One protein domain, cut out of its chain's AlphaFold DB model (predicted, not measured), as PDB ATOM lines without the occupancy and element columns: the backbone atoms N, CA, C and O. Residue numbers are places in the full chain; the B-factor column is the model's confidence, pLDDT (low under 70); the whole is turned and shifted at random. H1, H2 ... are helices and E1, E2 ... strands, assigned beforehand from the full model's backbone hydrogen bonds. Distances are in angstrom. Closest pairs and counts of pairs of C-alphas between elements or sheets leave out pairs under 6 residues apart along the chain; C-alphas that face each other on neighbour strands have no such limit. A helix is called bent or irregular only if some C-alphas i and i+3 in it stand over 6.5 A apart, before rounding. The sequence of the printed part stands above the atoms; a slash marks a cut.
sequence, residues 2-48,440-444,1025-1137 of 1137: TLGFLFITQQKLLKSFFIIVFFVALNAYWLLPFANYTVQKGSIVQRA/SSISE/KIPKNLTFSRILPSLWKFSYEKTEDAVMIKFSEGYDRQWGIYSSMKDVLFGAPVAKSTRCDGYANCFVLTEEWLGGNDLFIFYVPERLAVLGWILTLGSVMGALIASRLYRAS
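This is residues 2 to 48, 440 to 444 and 1025 to 1137 of the 1137 residues of an uncharacterized protein of Candidatus Roizmanbacteria bacterium CG_4_9_14_0_2_um_filter_39_13 (UniProt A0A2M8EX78). A small sandwich of two four-stranded sheets sits at one end, and the long helix H5, which follows its last strand E8 with no residue between them, runs away from it. H3 packs along the first part of H5, the tip of H2 packs farther along it, H2 and H5 then spread apart as a V, and H1 folds back on H2. The printed part has 165 residues with five named helices and eight named strands, in the order H1 H2 H3 E1 E2 E3 E4 E5 H4 E6 E7 E8 H5. Both sheets are antiparallel, ordered E1 E4 E7 E6 and E2 E3 E8 E5, and the class is mixed, helices and strands. The whole is loose, with a radius of gyration of the C-alphas of 21.3 A, and spans 66 by 45 by 24 A.

Look first for one sheet in E1, residues 440 to 442, E4, 1051 to 1058 and 20.3 A long, E7, 1088 to 1093, and E6, 1082 to 1084. The other holds E2, 1031 to 1036, E3, 1039 to 1043, E8, 1103 to 1107, and E5, 1063 to 1066; H4 is 1069 to 1074. Find C-alpha 1108 at (229.102, 245.420, 176.489); from there H5 runs 41.4 A to C-alpha 1136 at (263.405, 259.158, 157.877). H1, residues 2 to 8, begins at (251.094, 262.814, 187.658); H2 is 13 to 26, 19.6 A, and H3 28 to 45, 22.4 A.

The sheets form a sandwich, two sheets face to face, 10.6 A centre to centre where they face each other. In the strongly twisted first, look at N 1053 and O 1091, 2.9 A, for E4 and E7; in the second, at N 1105 and O 1040, 2.8 A, for E3 and E8. H4 is on the second sheet, at a height over the sheet of 9.2 A. H5, the hub, only grazes that sheet with residues 1108 to 1111. H3 touches H5 at Tyr 29 and Gly 1116, their closest C-alphas, 3.6 A, at a shallow tilt of 30 degrees. H3 is irregular, C-alphas 40 and 43 being 7.9 A apart, with a kink of 53 degrees near residue 39. H2 touches H5 with residues 22 to 26 alone, closest C-alphas Leu 26 and Thr 1120, 4.2 A, at a steep tilt of 50 degrees. H1 and H2 form a hairpin, closest C-alphas Phe 7 and Ser 16, 5.2 A. Each O i to N i+4 pair is within hydrogen-bond range in H1, H2 and H5, but 11 of 14 in H3 and 1 of 2 in H4.

The C-alphas farthest apart, Glu 444 and Ser 1137, are 68.7 A apart. Residues 1128 to 1137, of which 1128 to 1136 belong to H5, stand free. Across the cuts, C-alphas 48 and 440 are 30.0 A apart, and 444 and 1025 are 8.4 A apart. Of the links printed whole, none is long. The pLDDT is under 70 at residues 2 to 10, 1086 and 1097 to 1100.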
ATOM      1  N   THR A   2     249.622 262.783 187.815       56.72
ATOM      2  CA  THR A   2     251.094 262.814 187.658       56.72
ATOM      3  C   THR A   2     251.604 263.239 186.277       56.72
ATOM      4  O   THR A   2     252.429 264.145 186.179       56.72
ATOM      5  N   LEU A   3     251.084 262.631 185.203       59.94
ATOM      6  CA  LEU A   3     251.415 263.017 183.827       59.94
ATOM      7  C   LEU A   3     251.030 264.478 183.565       59.94
ATOM      8  O   LEU A   3     251.869 265.251 183.125       59.94
ATOM      9  N   GLY A   4     249.811 264.886 183.932       60.88
ATOM     10  CA  GLY A   4     249.354 266.277 183.822       60.88
ATOM     11  C   GLY A   4     250.273 267.270 184.541       60.88
ATOM     12  O   GLY A   4     250.665 268.275 183.955       60.88
ATOM     13  N   PHE A   5     250.707 266.957 185.762       64.00
ATOM     14  CA  PHE A   5     251.618 267.809 186.525       64.00
ATOM     15  C   PHE A   5     253.018 267.882 185.886       64.00
ATOM     16  O   PHE A   5     253.565 268.973 185.705       64.00
ATOM     17  N   LEU A   6     253.584 266.745 185.466       64.62
ATOM     18  CA  LEU A   6     254.857 266.674 184.730       64.62
ATOM     19  C   LEU A   6     254.817 267.480 183.424       64.62
ATOM     20  O   LEU A   6     255.819 268.030 182.973       64.62
ATOM     21  N   PHE A   7     253.642 267.590 182.830       65.44
ATOM     22  CA  PHE A   7     253.440 268.237 181.552       65.44
ATOM     23  C   PHE A   7     253.145 269.735 181.627       65.44
ATOM     24  O   PHE A   7     253.647 270.494 180.793       65.44
ATOM     25  N   ILE A   8     252.379 270.166 182.631       64.44
ATOM     26  CA  ILE A   8     252.165 271.583 182.956       64.44
ATOM     27  C   ILE A   8     253.508 272.221 183.330       64.44
ATOM     28  O   ILE A   8     253.870 273.287 182.830       64.44
ATOM     29  N   THR A   9     254.312 271.517 184.127       64.88
ATOM     30  CA  THR A   9     255.629 271.992 184.568       64.88
ATOM     31  C   THR A   9     256.679 272.085 183.454       64.88
ATOM     32  O   THR A   9     257.648 272.837 183.582       64.88
ATOM     33  N   GLN A  10     256.489 271.378 182.334       69.75
ATOM     34  CA  GLN A  10     257.369 271.455 181.162       69.75
ATOM     35  C   GLN A  10     256.991 272.552 180.150       69.75
ATOM     36  O   GLN A  10     257.705 272.706 179.157       69.75
ATOM     37  N   GLN A  11     255.921 273.325 180.392       70.38
ATOM     38  CA  GLN A  11     255.470 274.451 179.550       70.38
ATOM     39  C   GLN A  11     255.205 274.092 178.069       70.38
ATOM     40  O   GLN A  11     255.268 274.947 177.191       70.38
ATOM     41  N   LYS A  12     254.898 272.823 177.762       80.75
ATOM     42  CA  LYS A  12     254.605 272.341 176.396       80.75
ATOM     43  C   LYS A  12     253.203 271.737 176.294       80.75
ATOM     44  O   LYS A  12     253.060 270.583 175.903       80.75
ATOM     45  N   LEU A  13     252.175 272.523 176.631       77.25
ATOM     46  CA  LEU A  13     250.782 272.069 176.794       77.25
ATOM     47  C   LEU A  13     250.237 271.229 175.626       77.25
ATOM     48  O   LEU A  13     249.590 270.217 175.867       77.25
ATOM     49  N   LEU A  14     250.538 271.584 174.374       80.62
ATOM     50  CA  LEU A  14     250.057 270.814 173.222       80.62
ATOM     51  C   LEU A  14     250.702 269.420 173.140       80.62
ATOM     52  O   LEU A  14     250.009 268.416 173.010       80.62
ATOM     53  N   LYS A  15     252.034 269.338 173.270       80.44
ATOM     54  CA  LYS A  15     252.756 268.052 173.276       80.44
ATOM     55  C   LYS A  15     252.292 267.180 174.441       80.44
ATOM     56  O   LYS A  15     252.111 265.978 174.293       80.44
ATOM     57  N   SER A  16     252.093 267.813 175.585       76.38
ATOM     58  CA  SER A  16     251.553 267.200 176.782       76.38
ATOM     59  C   SER A  16     250.167 266.600 176.579       76.38
ATOM     60  O   SER A  16     249.948 265.451 176.946       76.38
ATOM     61  N   PHE A  17     249.253 267.352 175.961       83.06
ATOM     62  CA  PHE A  17     247.919 266.873 175.618       83.06
ATOM     63  C   PHE A  17     247.998 265.624 174.737       83.06
ATOM     64  O   PHE A  17     247.410 264.605 175.085       83.06
ATOM     65  N   PHE A  18     248.813 265.641 173.675       85.12
ATOM     66  CA  PHE A  18     249.005 264.465 172.819       85.12
ATOM     67  C   PHE A  18     249.571 263.255 173.567       85.12
ATOM     68  O   PHE A  18     249.131 262.138 173.315       85.12
ATOM     69  N   ILE A  19     250.515 263.445 174.495       83.50
ATOM     70  CA  ILE A  19     251.051 262.325 175.283       83.50
ATOM     71  C   ILE A  19     250.000 261.783 176.257       83.50
ATOM     72  O   ILE A  19     249.929 260.573 176.444       83.50
ATOM     73  N   ILE A  20     249.172 262.640 176.859       85.25
ATOM     74  CA  ILE A  20     248.061 262.195 177.711       85.25
ATOM     75  C   ILE A  20     247.048 261.405 176.883       85.25
ATOM     76  O   ILE A  20     246.688 260.305 177.285       85.25
ATOM     77  N   VAL A  21     246.636 261.918 175.720       89.19
ATOM     78  CA  VAL A  21     245.728 261.210 174.804       89.19
ATOM     79  C   VAL A  21     246.326 259.867 174.391       89.19
ATOM     80  O   VAL A  21     245.647 258.851 174.469       89.19
ATOM     81  N   PHE A  22     247.609 259.836 174.033       90.25
ATOM     82  CA  PHE A  22     248.316 258.602 173.701       90.25
ATOM     83  C   PHE A  22     248.364 257.621 174.878       90.25
ATOM     84  O   PHE A  22     248.113 256.436 174.699       90.25
ATOM     85  N   PHE A  23     248.642 258.102 176.091       89.44
ATOM     86  CA  PHE A  23     248.645 257.278 177.297       89.44
ATOM     87  C   PHE A  23     247.256 256.707 177.599       89.44
ATOM     88  O   PHE A  23     247.143 255.524 177.910       89.44
ATOM     89  N   VAL A  24     246.201 257.516 177.481       91.44
ATOM     90  CA  VAL A  24     244.813 257.061 177.634       91.44
ATOM     91  C   VAL A  24     244.481 256.019 176.568       91.44
ATOM     92  O   VAL A  24     243.938 254.973 176.902       91.44
ATOM     93  N   ALA A  25     244.877 256.245 175.315       93.31
ATOM     94  CA  ALA A  25     244.647 255.305 174.223       93.31
ATOM     95  C   ALA A  25     245.410 253.978 174.412       93.31
ATOM     96  O   ALA A  25     244.850 252.919 174.149       93.31
ATOM     97  N   LEU A  26     246.638 254.011 174.945       94.31
ATOM     98  CA  LEU A  26     247.406 252.817 175.334       94.31
ATOM     99  C   LEU A  26     246.780 252.030 176.493       94.31
ATOM    100  O   LEU A  26     247.078 250.854 176.670       94.31
ATOM    101  N   ASN A  27     245.962 252.683 177.312       94.62
ATOM    102  CA  ASN A  27     245.286 252.072 178.452       94.62
ATOM    103  C   ASN A  27     243.795 251.834 178.174       94.62
ATOM    104  O   ASN A  27     243.059 251.431 179.072       94.62
ATOM    105  N   ALA A  28     243.335 252.058 176.940       95.62
ATOM    106  CA  ALA A  28     241.923 251.979 176.590       95.62
ATOM    107  C   ALA A  28     241.339 250.577 176.822       95.62
ATOM    108  O   ALA A  28     240.160 250.475 177.150       95.62
ATOM    109  N   TYR A  29     242.155 249.516 176.712       94.50
ATOM    110  CA  TYR A  29     241.725 248.120 176.894       94.50
ATOM    111  C   TYR A  29     241.087 247.841 178.259       94.50
ATOM    112  O   TYR A  29     240.192 247.007 178.343       94.50
ATOM    113  N   TRP A  30     241.509 248.550 179.310       93.62
ATOM    114  CA  TRP A  30     240.907 248.436 180.639       93.62
ATOM    115  C   TRP A  30     240.166 249.711 181.055       93.62
ATOM    116  O   TRP A  30     239.172 249.620 181.767       93.62
ATOM    117  N   LEU A  31     240.584 250.896 180.584       92.44
ATOM    118  CA  LEU A  31     239.920 252.158 180.929       92.44
ATOM    119  C   LEU A  31     238.498 252.248 180.375       92.44
ATOM    120  O   LEU A  31     237.626 252.755 181.072       92.44
ATOM    121  N   LEU A  32     238.249 251.780 179.147       93.81
ATOM    122  CA  LEU A  32     236.907 251.811 178.562       93.81
ATOM    123  C   LEU A  32     235.909 250.926 179.324       93.81
ATOM    124  O   LEU A  32     234.883 251.461 179.749       93.81
ATOM    125  N   PRO A  33     236.175 249.620 179.553       92.88
ATOM    126  CA  PRO A  33     235.265 248.800 180.344       92.88
ATOM    127  C   PRO A  33     235.133 249.310 181.782       92.88
ATOM    128  O   PRO A  33     234.021 249.343 182.297       92.88
ATOM    129  N   PHE A  34     236.216 249.791 182.406       89.25
ATOM    130  CA  PHE A  34     236.172 250.346 183.763       89.25
ATOM    131  C   PHE A  34     235.336 251.632 183.862       89.25
ATOM    132  O   PHE A  34     234.558 251.792 184.801       89.25
ATOM    133  N   ALA A  35     235.464 252.548 182.898       89.19
ATOM    134  CA  ALA A  35     234.665 253.771 182.859       89.19
ATOM    135  C   ALA A  35     233.180 253.448 182.673       89.19
ATOM    136  O   ALA A  35     232.342 253.977 183.399       89.19
ATOM    137  N   ASN A  36     232.863 252.534 181.751       91.00
ATOM    138  CA  ASN A  36     231.503 252.042 181.583       91.00
ATOM    139  C   ASN A  36     230.977 251.405 182.875       91.00
ATOM    140  O   ASN A  36     229.911 251.783 183.335       91.00
ATOM    141  N   TYR A  37     231.743 250.507 183.492       86.25
ATOM    142  CA  TYR A  37     231.366 249.871 184.750       86.25
ATOM    143  C   TYR A  37     231.091 250.903 185.853       86.25
ATOM    144  O   TYR A  37     230.072 250.835 186.529       86.25
ATOM    145  N   THR A  38     231.946 251.920 185.982       83.75
ATOM    146  CA  THR A  38     231.780 252.996 186.972       83.75
ATOM    147  C   THR A  38     230.485 253.782 186.747       83.75
ATOM    148  O   THR A  38     229.780 254.081 187.706       83.75
ATOM    149  N   VAL A  39     230.150 254.092 185.489       85.12
ATOM    150  CA  VAL A  39     228.911 254.807 185.131       85.12
ATOM    151  C   VAL A  39     227.674 253.932 185.340       85.12
ATOM    152  O   VAL A  39     226.645 254.432 185.776       85.12
ATOM    153  N   GLN A  40     227.760 252.642 185.015       84.69
ATOM    154  CA  GLN A  40     226.608 251.740 184.989       84.69
ATOM    155  C   GLN A  40     226.296 251.118 186.350       84.69
ATOM    156  O   GLN A  40     225.128 250.966 186.683       84.69
ATOM    157  N   LYS A  41     227.326 250.758 187.120       81.00
ATOM    158  CA  LYS A  41     227.208 249.979 188.361       81.00
ATOM    159  C   LYS A  41     227.653 250.743 189.603       81.00
ATOM    160  O   LYS A  41     227.486 250.235 190.705       81.00
ATOM    161  N   GLY A  42     228.201 251.953 189.458       76.50
ATOM    162  CA  GLY A  42     228.738 252.724 190.578       76.50
ATOM    163  C   GLY A  42     227.777 252.780 191.769       76.50
ATOM    164  O   GLY A  42     228.136 252.342 192.858       76.50
ATOM    165  N   SER A  43     226.562 253.304 191.582       73.81
ATOM    166  CA  SER A  43     225.585 253.515 192.670       73.81
ATOM    167  C   SER A  43     225.194 252.232 193.409       73.81
ATOM    168  O   SER A  43     224.902 252.279 194.602       73.81
ATOM    169  N   ILE A  44     225.225 251.099 192.712       73.69
ATOM    170  CA  ILE A  44     224.804 249.785 193.205       73.69
ATOM    171  C   ILE A  44     225.949 249.106 193.968       73.69
ATOM    172  O   ILE A  44     225.743 248.518 195.020       73.69
ATOM    173  N   VAL A  45     227.188 249.236 193.488       74.81
ATOM    174  CA  VAL A  45     228.370 248.550 194.042       74.81
ATOM    175  C   VAL A  45     228.654 248.908 195.501       74.81
ATOM    176  O   VAL A  45     229.146 248.066 196.248       74.81
ATOM    177  N   GLN A  46     228.368 250.143 195.929       71.94
ATOM    178  CA  GLN A  46     228.557 250.540 197.338       71.94
ATOM    179  C   GLN A  46     227.695 249.707 198.282       71.94
ATOM    180  O   GLN A  46     228.066 249.494 199.432       71.94
ATOM    181  N   ARG A  47     226.575 249.222 197.748       73.69
ATOM    182  CA  ARG A  47     225.625 248.360 198.407       73.69
ATOM    183  C   ARG A  47     226.019 246.897 198.257       73.69
ATOM    184  O   ARG A  47     225.163 246.085 198.412       73.69
ATOM    185  N   ALA A  48     227.228 246.463 197.911       76.75
ATOM    186  CA  ALA A  48     227.529 245.026 198.078       76.75
ATOM    187  C   ALA A  48     227.788 244.744 199.576       76.75
ATOM    188  O   ALA A  48     228.545 245.523 200.169       76.75
ATOM    189  N   SER A 440     217.793 229.155 175.812       91.69
ATOM    190  CA  SER A 440     216.502 228.492 175.653       91.69
ATOM    191  C   SER A 440     215.441 229.497 175.213       91.69
ATOM    192  O   SER A 440     215.676 230.704 175.180       91.69
ATOM    193  N   SER A 441     214.275 229.006 174.811       90.19
ATOM    194  CA  SER A 441     213.128 229.844 174.467       90.19
ATOM    195  C   SER A 441     212.035 229.700 175.506       90.19
ATOM    196  O   SER A 441     211.774 228.584 175.956       90.19
ATOM    197  N   ILE A 442     211.355 230.798 175.804       88.81
ATOM    198  CA  ILE A 442     210.201 230.806 176.694       88.81
ATOM    199  C   ILE A 442     208.927 230.929 175.853       88.81
ATOM    200  O   ILE A 442     208.889 231.732 174.923       88.81
ATOM    201  N   SER A 443     207.905 230.124 176.155       87.56
ATOM    202  CA  SER A 443     206.615 230.146 175.447       87.56
ATOM    203  C   SER A 443     205.605 231.112 176.039       87.56
ATOM    204  O   SER A 443     204.771 231.641 175.319       87.56
ATOM    205  N   GLU A 444     205.642 231.332 177.346       86.50
ATOM    206  CA  GLU A 444     204.714 232.217 178.038       86.50
ATOM    207  C   GLU A 444     205.470 232.918 179.144       86.50
ATOM    208  O   GLU A 444     206.207 232.280 179.892       86.50
ATOM    209  N   LYS A1025     206.335 232.491 170.654       88.00
ATOM    210  CA  LYS A1025     206.475 231.246 169.909       88.00
ATOM    211  C   LYS A1025     207.784 230.552 170.248       88.00
ATOM    212  O   LYS A1025     208.848 231.160 170.194       88.00
ATOM    213  N   ILE A1026     207.706 229.249 170.514       88.06
ATOM    214  CA  ILE A1026     208.885 228.391 170.636       88.06
ATOM    215  C   ILE A1026     209.484 228.207 169.233       88.06
ATOM    216  O   ILE A1026     208.832 227.615 168.362       88.06
ATOM    217  N   PRO A1027     210.701 228.702 168.970       85.69
ATOM    218  CA  PRO A1027     211.329 228.542 167.678       85.69
ATOM    219  C   PRO A1027     211.803 227.094 167.498       85.69
ATOM    220  O   PRO A1027     212.307 226.453 168.422       85.69
ATOM    221  N   LYS A1028     211.676 226.561 166.281       85.94
ATOM    222  CA  LYS A1028     212.225 225.243 165.944       85.94
ATOM    223  C   LYS A1028     213.731 225.341 165.702       85.94
ATOM    224  O   LYS A1028     214.225 226.358 165.215       85.94
ATOM    225  N   ASN A1029     214.448 224.253 165.990       87.88
ATOM    226  CA  ASN A1029     215.884 224.111 165.722       87.88
ATOM    227  C   ASN A1029     216.760 225.203 166.371       87.88
ATOM    228  O   ASN A1029     217.740 225.641 165.766       87.88
ATOM    229  N   LEU A1030     216.421 225.642 167.591       91.38
ATOM    230  CA  LEU A1030     217.286 226.532 168.362       91.38
ATOM    231  C   LEU A1030     218.615 225.820 168.649       91.38
ATOM    232  O   LEU A1030     218.657 224.800 169.330       91.38
ATOM    233  N   THR A1031     219.705 226.354 168.109       92.69
ATOM    234  CA  THR A1031     221.063 225.854 168.341       92.69
ATOM    235  C   THR A1031     221.951 226.995 168.796       92.69
ATOM    236  O   THR A1031     221.800 228.130 168.341       92.69
ATOM    237  N   PHE A1032     222.903 226.708 169.683       94.00
ATOM    238  CA  PHE A1032     223.839 227.709 170.184       94.00
ATOM    239  C   PHE A1032     225.260 227.159 170.316       94.00
ATOM    240  O   PHE A1032     225.493 225.957 170.426       94.00
ATOM    241  N   SER A1033     226.236 228.062 170.294       93.88
ATOM    242  CA  SER A1033     227.652 227.758 170.492       93.88
ATOM    243  C   SER A1033     228.374 228.939 171.139       93.88
ATOM    244  O   SER A1033     228.088 230.102 170.844       93.88
ATOM    245  N   ARG A1034     229.326 228.647 172.025       92.50
ATOM    246  CA  ARG A1034     230.177 229.661 172.654       92.50
ATOM    247  C   ARG A1034     231.364 229.978 171.742       92.50
ATOM    248  O   ARG A1034     232.110 229.069 171.386       92.50
ATOM    249  N   ILE A1035     231.557 231.249 171.389       93.06
ATOM    250  CA  ILE A1035     232.717 231.724 170.610       93.06
ATOM    251  C   ILE A1035     233.815 232.225 171.552       93.06
ATOM    252  O   ILE A1035     234.967 231.812 171.442       93.06
ATOM    253  N   LEU A1036     233.450 233.105 172.488       89.38
ATOM    254  CA  LEU A1036     234.297 233.610 173.576       89.38
ATOM    255  C   LEU A1036     233.537 233.438 174.899       89.38
ATOM    256  O   LEU A1036     232.330 233.204 174.849       89.38
ATOM    257  N   PRO A1037     234.189 233.564 176.071       84.62
ATOM    258  CA  PRO A1037     233.520 233.429 177.365       84.62
ATOM    259  C   PRO A1037     232.168 234.159 177.462       84.62
ATOM    260  O   PRO A1037     231.190 233.509 177.832       84.62
ATOM    261  N   SER A1038     232.077 235.417 177.006       90.12
ATOM    262  CA  SER A1038     230.803 236.155 176.960       90.12
ATOM    263  C   SER A1038     230.250 236.404 175.554       90.12
ATOM    264  O   SER A1038     229.284 237.147 175.425       90.12
ATOM    265  N   LEU A1039     230.812 235.801 174.494       94.19
ATOM    266  CA  LEU A1039     230.277 235.902 173.125       94.19
ATOM    267  C   LEU A1039     229.671 234.575 172.695       94.19
ATOM    268  O   LEU A1039     230.385 233.591 172.472       94.19
ATOM    269  N   TRP A1040     228.364 234.584 172.497       95.31
ATOM    270  CA  TRP A1040     227.596 233.410 172.123       95.31
ATOM    271  C   TRP A1040     226.949 233.621 170.776       95.31
ATOM    272  O   TRP A1040     226.476 234.707 170.467       95.31
ATOM    273  N   LYS A1041     226.932 232.565 169.979       95.94
ATOM    274  CA  LYS A1041     226.252 232.514 168.697       95.94
ATOM    275  C   LYS A1041     225.058 231.594 168.836       95.94
ATOM    276  O   LYS A1041     225.228 230.479 169.323       95.94
ATOM    277  N   PHE A1042     223.896 232.020 168.368       94.75
ATOM    278  CA  PHE A1042     222.728 231.155 168.286       94.75
ATOM    279  C   PHE A1042     221.992 231.346 166.960       94.75
ATOM    280  O   PHE A1042     222.114 232.378 166.304       94.75
ATOM    281  N   SER A1043     221.268 230.313 166.547       92.50
ATOM    282  CA  SER A1043     220.469 230.305 165.324       92.50
ATOM    283  C   SER A1043     219.181 229.531 165.562       92.50
ATOM    284  O   SER A1043     219.149 228.624 166.395       92.50
ATOM    285  N   TYR A1044     218.121 229.911 164.860       90.38
ATOM    286  CA  TYR A1044     216.819 229.264 164.952       90.38
ATOM    287  C   TYR A1044     216.055 229.399 163.630       90.38
ATOM    288  O   TYR A1044     216.387 230.233 162.783       90.38
ATOM    289  N   GLU A1045     215.047 228.552 163.429       87.00
ATOM    290  CA  GLU A1045     214.213 228.586 162.230       87.00
ATOM    291  C   GLU A1045     213.318 229.831 162.219       87.00
ATOM    292  O   GLU A1045     212.683 230.162 163.222       87.00
ATOM    293  N   LYS A1046     213.255 230.514 161.066       81.88
ATOM    294  CA  LYS A1046     212.456 231.731 160.899       81.88
ATOM    295  C   LYS A1046     211.006 231.502 161.329       81.88
ATOM    296  O   LYS A1046     210.359 230.554 160.893       81.88
ATOM    297  N   THR A1047     210.494 232.427 162.130       83.19
ATOM    298  CA  THR A1047     209.089 232.490 162.538       83.19
ATOM    299  C   THR A1047     208.509 233.866 162.209       83.19
ATOM    300  O   THR A1047     209.260 234.795 161.932       83.19
ATOM    301  N   GLU A1048     207.185 233.968 162.132       83.25
ATOM    302  CA  GLU A1048     206.462 235.237 161.955       83.25
ATOM    303  C   GLU A1048     206.108 235.861 163.312       83.25
ATOM    304  O   GLU A1048     206.084 237.070 163.439       83.25
ATOM    305  N   ASP A1049     205.934 235.058 164.359       87.25
ATOM    306  CA  ASP A1049     205.584 235.564 165.690       87.25
ATOM    307  C   ASP A1049     206.826 235.900 166.528       87.25
ATOM    308  O   ASP A1049     207.881 235.275 166.366       87.25
ATOM    309  N   ALA A1050     206.681 236.835 167.471       89.06
ATOM    310  CA  ALA A1050     207.742 237.213 168.399       89.06
ATOM    311  C   ALA A1050     208.258 236.016 169.219       89.06
ATOM    312  O   ALA A1050     207.500 235.138 169.645       89.06
ATOM    313  N   VAL A1051     209.567 236.014 169.473       90.88
ATOM    314  CA  VAL A1051     210.263 234.967 170.232       90.88
ATOM    315  C   VAL A1051     210.944 235.589 171.438       90.88
ATOM    316  O   VAL A1051     211.633 236.600 171.300       90.88
ATOM    317  N   MET A1052     210.812 234.954 172.600       92.19
ATOM    318  CA  MET A1052     211.581 235.311 173.785       92.19
ATOM    319  C   MET A1052     212.692 234.294 174.017       92.19
ATOM    320  O   MET A1052     212.442 233.100 174.192       92.19
ATOM    321  N   ILE A1053     213.930 234.778 173.995       93.56
ATOM    322  CA  ILE A1053     215.128 233.982 174.244       93.56
ATOM    323  C   ILE A1053     215.592 234.234 175.672       93.56
ATOM    324  O   ILE A1053     215.889 235.373 176.024       93.56
ATOM    325  N   LYS A1054     215.698 233.169 176.465       92.56
ATOM    326  CA  LYS A1054     216.341 233.156 177.776       92.56
ATOM    327  C   LYS A1054     217.811 232.805 177.614       92.56
ATOM    328  O   LYS A1054     218.171 231.822 176.968       92.56
ATOM    329  N   PHE A1055     218.663 233.598 178.239       92.56
ATOM    330  CA  PHE A1055     220.086 233.360 178.372       92.56
ATOM    331  C   PHE A1055     220.412 233.208 179.853       92.56
ATOM    332  O   PHE A1055     220.351 234.172 180.619       92.56
ATOM    333  N   SER A1056     220.762 231.983 180.245       86.94
ATOM    334  CA  SER A1056     221.028 231.570 181.630       86.94
ATOM    335  C   SER A1056     222.396 232.082 182.120       86.94
ATOM    336  O   SER A1056     223.267 231.314 182.539       86.94
ATOM    337  N   GLU A1057     222.625 233.391 181.990       85.12
ATOM    338  CA  GLU A1057     223.672 234.167 182.655       85.12
ATOM    339  C   GLU A1057     223.064 235.175 183.626       85.12
ATOM    340  O   GLU A1057     221.909 235.559 183.462       85.12
ATOM    341  N   GLY A1058     223.862 235.623 184.602       81.00
ATOM    342  CA  GLY A1058     223.431 236.624 185.575       81.00
ATOM    343  C   GLY A1058     222.995 237.907 184.894       81.00
ATOM    344  O   GLY A1058     223.683 238.406 183.994       81.00
ATOM    345  N   TYR A1059     221.822 238.386 185.292       84.25
ATOM    346  CA  TYR A1059     221.172 239.532 184.693       84.25
ATOM    347  C   TYR A1059     222.083 240.749 184.750       84.25
ATOM    348  O   TYR A1059     222.574 241.149 185.802       84.25
ATOM    349  N   ASP A1060     222.279 241.363 183.592       84.31
ATOM    350  CA  ASP A1060     222.890 242.672 183.489       84.31
ATOM    351  C   ASP A1060     222.321 243.353 182.241       84.31
ATOM    352  O   ASP A1060     222.416 242.830 181.128       84.31
ATOM    353  N   ARG A1061     221.763 244.557 182.397       86.81
ATOM    354  CA  ARG A1061     221.236 245.364 181.282       86.81
ATOM    355  C   ARG A1061     222.260 245.623 180.166       86.81
ATOM    356  O   ARG A1061     221.914 246.081 179.080       86.81
ATOM    357  N   GLN A1062     223.542 245.374 180.438       91.75
ATOM    358  CA  GLN A1062     224.644 245.478 179.493       91.75
ATOM    359  C   GLN A1062     224.801 244.269 178.550       91.75
ATOM    360  O   GLN A1062     225.685 244.298 177.688       91.75
ATOM    361  N   TRP A1063     223.978 243.227 178.674       94.12
ATOM    362  CA  TRP A1063     223.862 242.172 177.667       94.12
ATOM    363  C   TRP A1063     222.978 242.609 176.490       94.12
ATOM    364  O   TRP A1063     221.969 243.296 176.658       94.12
ATOM    365  N   GLY A1064     223.338 242.190 175.274       95.25
ATOM    366  CA  GLY A1064     222.555 242.487 174.074       95.25
ATOM    367  C   GLY A1064     222.720 241.451 172.969       95.25
ATOM    368  O   GLY A1064     223.740 240.761 172.900       95.25
ATOM    369  N   ILE A1065     221.719 241.381 172.090       95.44
ATOM    370  CA  ILE A1065     221.745 240.570 170.867       95.44
ATOM    371  C   ILE A1065     222.160 241.434 169.682       95.44
ATOM    372  O   ILE A1065     221.702 242.563 169.544       95.44
ATOM    373  N   TYR A1066     222.982 240.890 168.792       94.38
ATOM    374  CA  TYR A1066     223.481 241.538 167.585       94.38
ATOM    375  C   TYR A1066     223.214 240.661 166.359       94.38
ATOM    376  O   TYR A1066     223.339 239.438 166.416       94.38
ATOM    377  N   SER A1067     222.883 241.295 165.235       92.12
ATOM    378  CA  SER A1067     222.549 240.625 163.969       92.12
ATOM    379  C   SER A1067     223.764 240.135 163.178       92.12
ATOM    380  O   SER A1067     223.623 239.322 162.268       92.12
ATOM    381  N   SER A1068     224.967 240.631 163.482       92.31
ATOM    382  CA  SER A1068     226.200 240.207 162.820       92.31
ATOM    383  C   SER A1068     227.435 240.456 163.686       92.31
ATOM    384  O   SER A1068     227.433 241.315 164.566       92.31
ATOM    385  N   MET A1069     228.550 239.786 163.375       90.56
ATOM    386  CA  MET A1069     229.839 240.033 164.041       90.56
ATOM    387  C   MET A1069     230.347 241.477 163.858       90.56
ATOM    388  O   MET A1069     231.077 242.005 164.695       90.56
ATOM    389  N   LYS A1070     229.959 242.149 162.765       90.75
ATOM    390  CA  LYS A1070     230.271 243.571 162.562       90.75
ATOM    391  C   LYS A1070     229.500 244.433 163.563       90.75
ATOM    392  O   LYS A1070     230.072 245.369 164.126       90.75
ATOM    393  N   ASP A1071     228.240 244.090 163.809       91.06
ATOM    394  CA  ASP A1071     227.370 244.812 164.737       91.06
ATOM    395  C   ASP A1071     227.751 244.561 166.198       91.06
ATOM    396  O   ASP A1071     227.692 245.491 167.000       91.06
ATOM    397  N   VAL A1072     228.280 243.375 166.518       89.75
ATOM    398  CA  VAL A1072     228.908 243.079 167.819       89.75
ATOM    399  C   VAL A1072     229.975 244.126 168.174       89.75
ATOM    400  O   VAL A1072     230.066 244.550 169.324       89.75
ATOM    401  N   LEU A1073     230.772 244.592 167.203       88.94
ATOM    402  CA  LEU A1073     231.829 245.584 167.442       88.94
ATOM    403  C   LEU A1073     231.345 247.032 167.294       88.94
ATOM    404  O   LEU A1073     231.674 247.882 168.128       88.94
ATOM    405  N   PHE A1074     230.562 247.330 166.255       88.00
ATOM    406  CA  PHE A1074     230.260 248.709 165.839       88.00
ATOM    407  C   PHE A1074     228.768 249.055 165.787       88.00
ATOM    408  O   PHE A1074     228.433 250.229 165.663       88.00
ATOM    409  N   GLY A1075     227.881 248.070 165.902       87.94
ATOM    410  CA  GLY A1075     226.433 248.241 165.807       87.94
ATOM    411  C   GLY A1075     225.753 248.470 167.157       87.94
ATOM    412  O   GLY A1075     226.383 248.437 168.224       87.94
ATOM    413  N   ALA A1076     224.447 248.720 167.097       89.31
ATOM    414  CA  ALA A1076     223.557 248.709 168.252       89.31
ATOM    415  C   ALA A1076     222.988 247.292 168.447       89.31
ATOM    416  O   ALA A1076     222.881 246.552 167.467       89.31
ATOM    417  N   PRO A1077     222.647 246.896 169.684       92.00
ATOM    418  CA  PRO A1077     221.945 245.639 169.894       92.00
ATOM    419  C   PRO A1077     220.556 245.697 169.240       92.00
ATOM    420  O   PRO A1077     219.867 246.711 169.348       92.00
ATOM    421  N   VAL A1078     220.154 244.612 168.577       92.25
ATOM    422  CA  VAL A1078     218.808 244.437 168.004       92.25
ATOM    423  C   VAL A1078     217.771 244.106 169.076       92.25
ATOM    424  O   VAL A1078     216.603 244.435 168.918       92.25
ATOM    425  N   ALA A1079     218.210 243.512 170.187       92.19
ATOM    426  CA  ALA A1079     217.419 243.337 171.397       92.19
ATOM    427  C   ALA A1079     218.302 243.585 172.623       92.19
ATOM    428  O   ALA A1079     219.453 243.135 172.677       92.19
ATOM    429  N   LYS A1080     217.770 244.330 173.592       91.50
ATOM    430  CA  LYS A1080     218.407 244.559 174.892       91.50
ATOM    431  C   LYS A1080     217.948 243.495 175.879       91.50
ATOM    432  O   LYS A1080     216.868 242.935 175.707       91.50
ATOM    433  N   SER A1081     218.782 243.233 176.877       90.75
ATOM    434  CA  SER A1081     218.416 242.344 177.972       90.75
ATOM    435  C   SER A1081     217.320 242.965 178.838       90.75
ATOM    436  O   SER A1081     217.412 244.145 179.181       90.75
ATOM    437  N   THR A1082     216.330 242.159 179.197       86.75
ATOM    438  CA  THR A1082     215.394 242.386 180.304       86.75
ATOM    439  C   THR A1082     215.566 241.272 181.328       86.75
ATOM    440  O   THR A1082     216.042 240.179 180.994       86.75
ATOM    441  N   ARG A1083     215.228 241.528 182.593       81.88
ATOM    442  CA  ARG A1083     215.329 240.484 183.614       81.88
ATOM    443  C   ARG A1083     214.202 239.478 183.431       81.88
ATOM    444  O   ARG A1083     213.050 239.852 183.203       81.88
ATOM    445  N   CYS A1084     214.532 238.200 183.570       78.00
ATOM    446  CA  CYS A1084     213.545 237.133 183.652       78.00
ATOM    447  C   CYS A1084     213.943 236.077 184.679       78.00
ATOM    448  O   CYS A1084     215.126 235.890 184.972       78.00
ATOM    449  N   ASP A1085     212.943 235.410 185.256       74.50
ATOM    450  CA  ASP A1085     213.115 234.407 186.319       74.50
ATOM    451  C   ASP A1085     214.007 234.919 187.474       74.50
ATOM    452  O   ASP A1085     214.849 234.199 188.009       74.50
ATOM    453  N   GLY A1086     213.907 236.222 187.771       69.38
ATOM    454  CA  GLY A1086     214.658 236.956 188.800       69.38
ATOM    455  C   GLY A1086     216.180 237.067 188.612       69.38
ATOM    456  O   GLY A1086     216.796 237.914 189.251       69.38
ATOM    457  N   TYR A1087     216.795 236.272 187.734       76.56
ATOM    458  CA  TYR A1087     218.253 236.196 187.600       76.56
ATOM    459  C   TYR A1087     218.757 236.154 186.151       76.56
ATOM    460  O   TYR A1087     219.884 236.573 185.903       76.56
ATOM    461  N   ALA A1088     217.983 235.642 185.193       84.31
ATOM    462  CA  ALA A1088     218.448 235.427 183.825       84.31
ATOM    463  C   ALA A1088     218.290 236.676 182.942       84.31
ATOM    464  O   ALA A1088     217.515 237.589 183.234       84.31
ATOM    465  N   ASN A1089     219.028 236.696 181.831       90.50
ATOM    466  CA  ASN A1089     218.864 237.696 180.780       90.50
ATOM    467  C   ASN A1089     217.862 237.178 179.754       90.50
ATOM    468  O   ASN A1089     218.072 236.104 179.192       90.50
ATOM    469  N   CYS A1090     216.823 237.945 179.461       92.06
ATOM    470  CA  CYS A1090     215.889 237.628 178.397       92.06
ATOM    471  C   CYS A1090     215.895 238.676 177.291       92.06
ATOM    472  O   CYS A1090     216.201 239.845 177.506       92.06
ATOM    473  N   PHE A1091     215.559 238.235 176.084       93.88
ATOM    474  CA  PHE A1091     215.537 239.079 174.900       93.88
ATOM    475  C   PHE A1091     214.287 238.795 174.081       93.88
ATOM    476  O   PHE A1091     214.048 237.651 173.690       93.88
ATOM    477  N   VAL A1092     213.525 239.842 173.776       91.88
ATOM    478  CA  VAL A1092     212.380 239.760 172.867       91.88
ATOM    479  C   VAL A1092     212.849 240.076 171.448       91.88
ATOM    480  O   VAL A1092     213.399 241.145 171.187       91.88
ATOM    481  N   LEU A1093     212.640 239.136 170.527       90.50
ATOM    482  CA  LEU A1093     212.949 239.270 169.105       90.50
ATOM    483  C   LEU A1093     211.650 239.466 168.316       90.50
ATOM    484  O   LEU A1093     210.746 238.635 168.390       90.50
ATOM    485  N   THR A1094     211.567 240.562 167.559       87.12
ATOM    486  CA  THR A1094     210.409 240.936 166.725       87.12
ATOM    487  C   THR A1094     210.624 240.596 165.248       87.12
ATOM    488  O   THR A1094     211.753 240.336 164.822       87.12
ATOM    489  N   GLU A1095     209.540 240.630 164.460       72.94
ATOM    490  CA  GLU A1095     209.459 240.242 163.038       72.94
ATOM    491  C   GLU A1095     210.623 240.687 162.146       72.94
ATOM    492  O   GLU A1095     211.103 239.904 161.320       72.94
ATOM    493  N   GLU A1096     211.127 241.908 162.333       70.31
ATOM    494  CA  GLU A1096     212.221 242.469 161.530       70.31
ATOM    495  C   GLU A1096     213.528 241.662 161.631       70.31
ATOM    496  O   GLU A1096     214.352 241.687 160.714       70.31
ATOM    497  N   TRP A1097     213.704 240.902 162.714       69.88
ATOM    498  CA  TRP A1097     214.936 240.180 163.039       69.88
ATOM    499  C   TRP A1097     214.764 238.654 163.047       69.88
ATOM    500  O   TRP A1097     215.733 237.936 163.296       69.88
ATOM    501  N   LEU A1098     213.574 238.140 162.701       65.25
ATOM    502  CA  LEU A1098     213.242 236.704 162.711       65.25
ATOM    503  C   LEU A1098     213.848 235.902 161.538       65.25
ATOM    504  O   LEU A1098     213.477 234.760 161.289       65.25
ATOM    505  N   GLY A1099     214.773 236.462 160.761       56.97
ATOM    506  CA  GLY A1099     215.232 235.862 159.509       56.97
ATOM    507  C   GLY A1099     216.428 234.921 159.623       56.97
ATOM    508  O   GLY A1099     217.484 235.345 159.189       56.97
ATOM    509  N   GLY A1100     216.277 233.687 160.134       60.81
ATOM    510  CA  GLY A1100     217.150 232.503 159.906       60.81
ATOM    511  C   GLY A1100     218.686 232.657 159.951       60.81
ATOM    512  O   GLY A1100     219.400 231.771 159.486       60.81
ATOM    513  N   ASN A1101     219.196 233.777 160.455       74.31
ATOM    514  CA  ASN A1101     220.595 234.164 160.436       74.31
ATOM    515  C   ASN A1101     221.207 233.924 161.813       74.31
ATOM    516  O   ASN A1101     220.528 233.945 162.838       74.31
ATOM    517  N   ASP A1102     222.519 233.739 161.818       91.56
ATOM    518  CA  ASP A1102     223.304 233.666 163.038       91.56
ATOM    519  C   ASP A1102     223.205 234.981 163.829       91.56
ATOM    520  O   ASP A1102     223.662 236.026 163.361       91.56
ATOM    521  N   LEU A1103     222.645 234.919 165.037       94.62
ATOM    522  CA  LEU A1103     222.601 236.023 165.992       94.62
ATOM    523  C   LEU A1103     223.671 235.842 167.071       94.62
ATOM    524  O   LEU A1103     224.124 234.729 167.352       94.62
ATOM    525  N   PHE A1104     224.074 236.951 167.689       95.88
ATOM    526  CA  PHE A1104     225.159 236.974 168.663       95.88
ATOM    527  C   PHE A1104     224.720 237.627 169.970       95.88
ATOM    528  O   PHE A1104     224.320 238.784 169.953       95.88
ATOM    529  N   ILE A1105     224.841 236.932 171.099       96.12
ATOM    530  CA  ILE A1105     224.683 237.517 172.439       96.12
ATOM    531  C   ILE A1105     226.071 237.959 172.910       96.12
ATOM    532  O   ILE A1105     227.003 237.150 172.897       96.12
ATOM    533  N   PHE A1106     226.230 239.226 173.304       95.69
ATOM    534  CA  PHE A1106     227.513 239.740 173.791       95.69
ATOM    535  C   PHE A1106     227.368 240.750 174.929       95.69
ATOM    536  O   PHE A1106     226.406 241.516 174.984       95.69
ATOM    537  N   TYR A1107     228.365 240.764 175.815       94.12
ATOM    538  CA  TYR A1107     228.429 241.647 176.975       94.12
ATOM    539  C   TYR A1107     229.176 242.948 176.644       94.12
ATOM    540  O   TYR A1107     230.329 242.929 176.199       94.12
ATOM    541  N   VAL A1108     228.541 244.106 176.863       92.94
ATOM    542  CA  VAL A1108     229.102 245.420 176.489       92.94
ATOM    543  C   VAL A1108     230.478 245.706 177.119       92.94
ATOM    544  O   VAL A1108     231.347 246.210 176.402       92.94
ATOM    545  N   PRO A1109     230.759 245.386 178.396       91.69
ATOM    546  CA  PRO A1109     232.107 245.528 178.947       91.69
ATOM    547  C   PRO A1109     233.178 244.754 178.170       91.69
ATOM    548  O   PRO A1109     234.242 245.307 177.891       91.69
ATOM    549  N   GLU A1110     232.903 243.524 177.729       91.62
ATOM    550  CA  GLU A1110     233.853 242.780 176.892       91.62
ATOM    551  C   GLU A1110     234.017 243.418 175.511       91.62
ATOM    552  O   GLU A1110     235.138 243.535 175.010       91.62
ATOM    553  N   ARG A1111     232.934 243.933 174.919       91.50
ATOM    554  CA  ARG A1111     233.005 244.727 173.683       91.50
ATOM    555  C   ARG A1111     233.929 245.931 173.834       91.50
ATOM    556  O   ARG A1111     234.769 246.178 172.968       91.50
ATOM    557  N   LEU A1112     233.799 246.672 174.931       93.25
ATOM    558  CA  LEU A1112     234.651 247.821 175.231       93.25
ATOM    559  C   LEU A1112     236.101 247.409 175.490       93.25
ATOM    560  O   LEU A1112     237.006 248.137 175.087       93.25
ATOM    561  N   ALA A1113     236.334 246.244 176.094       93.38
ATOM    562  CA  ALA A1113     237.674 245.690 176.251       93.38
ATOM    563  C   ALA A1113     238.311 245.368 174.888       93.38
ATOM    564  O   ALA A1113     239.454 245.752 174.640       93.38
ATOM    565  N   VAL A1114     237.567 244.743 173.966       91.94
ATOM    566  CA  VAL A1114     238.031 244.467 172.593       91.94
ATOM    567  C   VAL A1114     238.330 245.766 171.839       91.94
ATOM    568  O   VAL A1114     239.415 245.914 171.274       91.94
ATOM    569  N   LEU A1115     237.417 246.743 171.867       92.31
ATOM    570  CA  LEU A1115     237.641 248.063 171.260       92.31
ATOM    571  C   LEU A1115     238.847 248.775 171.882       92.31
ATOM    572  O   LEU A1115     239.659 249.376 171.179       92.31
ATOM    573  N   GLY A1116     239.003 248.672 173.197       94.44
ATOM    574  CA  GLY A1116     240.135 249.229 173.912       94.44
ATOM    575  C   GLY A1116     241.458 248.556 173.543       94.44
ATOM    576  O   GLY A1116     242.465 249.251 173.400       94.44
ATOM    577  N   TRP A1117     241.473 247.242 173.300       95.56
ATOM    578  CA  TRP A1117     242.633 246.542 172.739       95.56
ATOM    579  C   TRP A1117     242.957 247.017 171.322       95.56
ATOM    580  O   TRP A1117     244.123 247.282 171.032       95.56
ATOM    581  N   ILE A1118     241.949 247.201 170.463       94.31
ATOM    582  CA  ILE A1118     242.135 247.753 169.111       94.31
ATOM    583  C   ILE A1118     242.771 249.147 169.184       94.31
ATOM    584  O   ILE A1118     243.752 249.410 168.487       94.31
ATOM    585  N   LEU A1119     242.273 250.027 170.057       94.69
ATOM    586  CA  LEU A1119     242.836 251.364 170.270       94.69
ATOM    587  C   LEU A1119     244.256 251.315 170.836       94.69
ATOM    588  O   LEU A1119     245.124 252.069 170.391       94.69
ATOM    589  N   THR A1120     244.511 250.410 171.779       94.69
ATOM    590  CA  THR A1120     245.825 250.223 172.401       94.69
ATOM    591  C   THR A1120     246.850 249.786 171.358       94.69
ATOM    592  O   THR A1120     247.873 250.448 171.171       94.69
ATOM    593  N   LEU A1121     246.554 248.720 170.612       96.25
ATOM    594  CA  LEU A1121     247.425 248.196 169.559       96.25
ATOM    595  C   LEU A1121     247.586 249.197 168.411       96.25
ATOM    596  O   LEU A1121     248.704 249.426 167.947       96.25
ATOM    597  N   GLY A1122     246.498 249.851 167.995       95.25
ATOM    598  CA  GLY A1122     246.517 250.914 166.993       95.25
ATOM    599  C   GLY A1122     247.407 252.086 167.404       95.25
ATOM    600  O   GLY A1122     248.188 252.579 166.591       95.25
ATOM    601  N   SER A1123     247.373 252.475 168.681       92.50
ATOM    602  CA  SER A1123     248.250 253.511 169.235       92.50
ATOM    603  C   SER A1123     249.714 253.079 169.201       92.50
ATOM    604  O   SER A1123     250.560 253.836 168.723       92.50
ATOM    605  N   VAL A1124     250.030 251.851 169.631       93.44
ATOM    606  CA  VAL A1124     251.397 251.304 169.559       93.44
ATOM    607  C   VAL A1124     251.911 251.312 168.117       93.44
ATOM    608  O   VAL A1124     253.005 251.818 167.860       93.44
ATOM    609  N   MET A1125     251.123 250.814 167.161       94.75
ATOM    610  CA  MET A1125     251.498 250.822 165.744       94.75
ATOM    611  C   MET A1125     251.681 252.244 165.209       94.75
ATOM    612  O   MET A1125     252.686 252.524 164.557       94.75
ATOM    613  N   GLY A1126     250.755 253.154 165.520       92.38
ATOM    614  CA  GLY A1126     250.842 254.561 165.136       92.38
ATOM    615  C   GLY A1126     252.117 255.222 165.659       92.38
ATOM    616  O   GLY A1126     252.805 255.910 164.906       92.38
ATOM    617  N   ALA A1127     252.501 254.946 166.909       89.19
ATOM    618  CA  ALA A1127     253.747 255.436 167.494       89.19
ATOM    619  C   ALA A1127     254.993 254.849 166.811       89.19
ATOM    620  O   ALA A1127     255.957 255.578 166.566       89.19
ATOM    621  N   LEU A1128     254.981 253.560 166.458       91.56
ATOM    622  CA  LEU A1128     256.076 252.923 165.720       91.56
ATOM    623  C   LEU A1128     256.223 253.500 164.305       91.56
ATOM    624  O   LEU A1128     257.344 253.786 163.877       91.56
ATOM    625  N   ILE A1129     255.112 253.716 163.594       92.00
ATOM    626  CA  ILE A1129     255.095 254.334 162.261       92.00
ATOM    627  C   ILE A1129     255.594 255.777 162.348       92.00
ATOM    628  O   ILE A1129     256.515 256.145 161.623       92.00
ATOM    629  N   ALA A1130     255.061 256.574 163.280       87.62
ATOM    630  CA  ALA A1130     255.494 257.950 163.496       87.62
ATOM    631  C   ALA A1130     256.985 258.030 163.859       87.62
ATOM    632  O   ALA A1130     257.694 258.891 163.348       87.62
ATOM    633  N   SER A1131     257.492 257.107 164.684       87.06
ATOM    634  CA  SER A1131     258.918 257.037 165.022       87.06
ATOM    635  C   SER A1131     259.791 256.704 163.811       87.06
ATOM    636  O   SER A1131     260.867 257.284 163.668       87.06
ATOM    637  N   ARG A1132     259.341 255.803 162.928       88.25
ATOM    638  CA  ARG A1132     260.048 255.493 161.676       88.25
ATOM    639  C   ARG A1132     260.041 256.676 160.712       88.25
ATOM    640  O   ARG A1132     261.100 257.008 160.197       88.25
ATOM    641  N   LEU A1133     258.893 257.327 160.518       87.75
ATOM    642  CA  LEU A1133     258.777 258.523 159.676       87.75
ATOM    643  C   LEU A1133     259.654 259.663 160.207       87.75
ATOM    644  O   LEU A1133     260.385 260.262 159.432       87.75
ATOM    645  N   TYR A1134     259.665 259.887 161.524       86.06
ATOM    646  CA  TYR A1134     260.515 260.893 162.167       86.06
ATOM    647  C   TYR A1134     262.019 260.595 162.054       86.06
ATOM    648  O   TYR A1134     262.819 261.516 162.077       86.06
ATOM    649  N   ARG A1135     262.429 259.322 161.967       83.38
ATOM    650  CA  ARG A1135     263.833 258.956 161.690       83.38
ATOM    651  C   ARG A1135     264.202 259.087 160.211       83.38
ATOM    652  O   ARG A1135     265.388 259.129 159.904       83.38
ATOM    653  N   ALA A1136     263.213 259.045 159.319       80.69
ATOM    654  CA  ALA A1136     263.405 259.158 157.877       80.69
ATOM    655  C   ALA A1136     263.399 260.619 157.387       80.69
ATOM    656  O   ALA A1136     264.003 260.897 156.355       80.69
ATOM    657  N   SER A1137     262.725 261.522 158.113       73.69
ATOM    658  CA  SER A1137     262.805 262.986 157.966       73.69
ATOM    659  C   SER A1137     264.005 263.562 158.701       73.69
ATOM    660  O   SER A1137     264.639 264.491 158.159       73.69
TER     661      SER A1137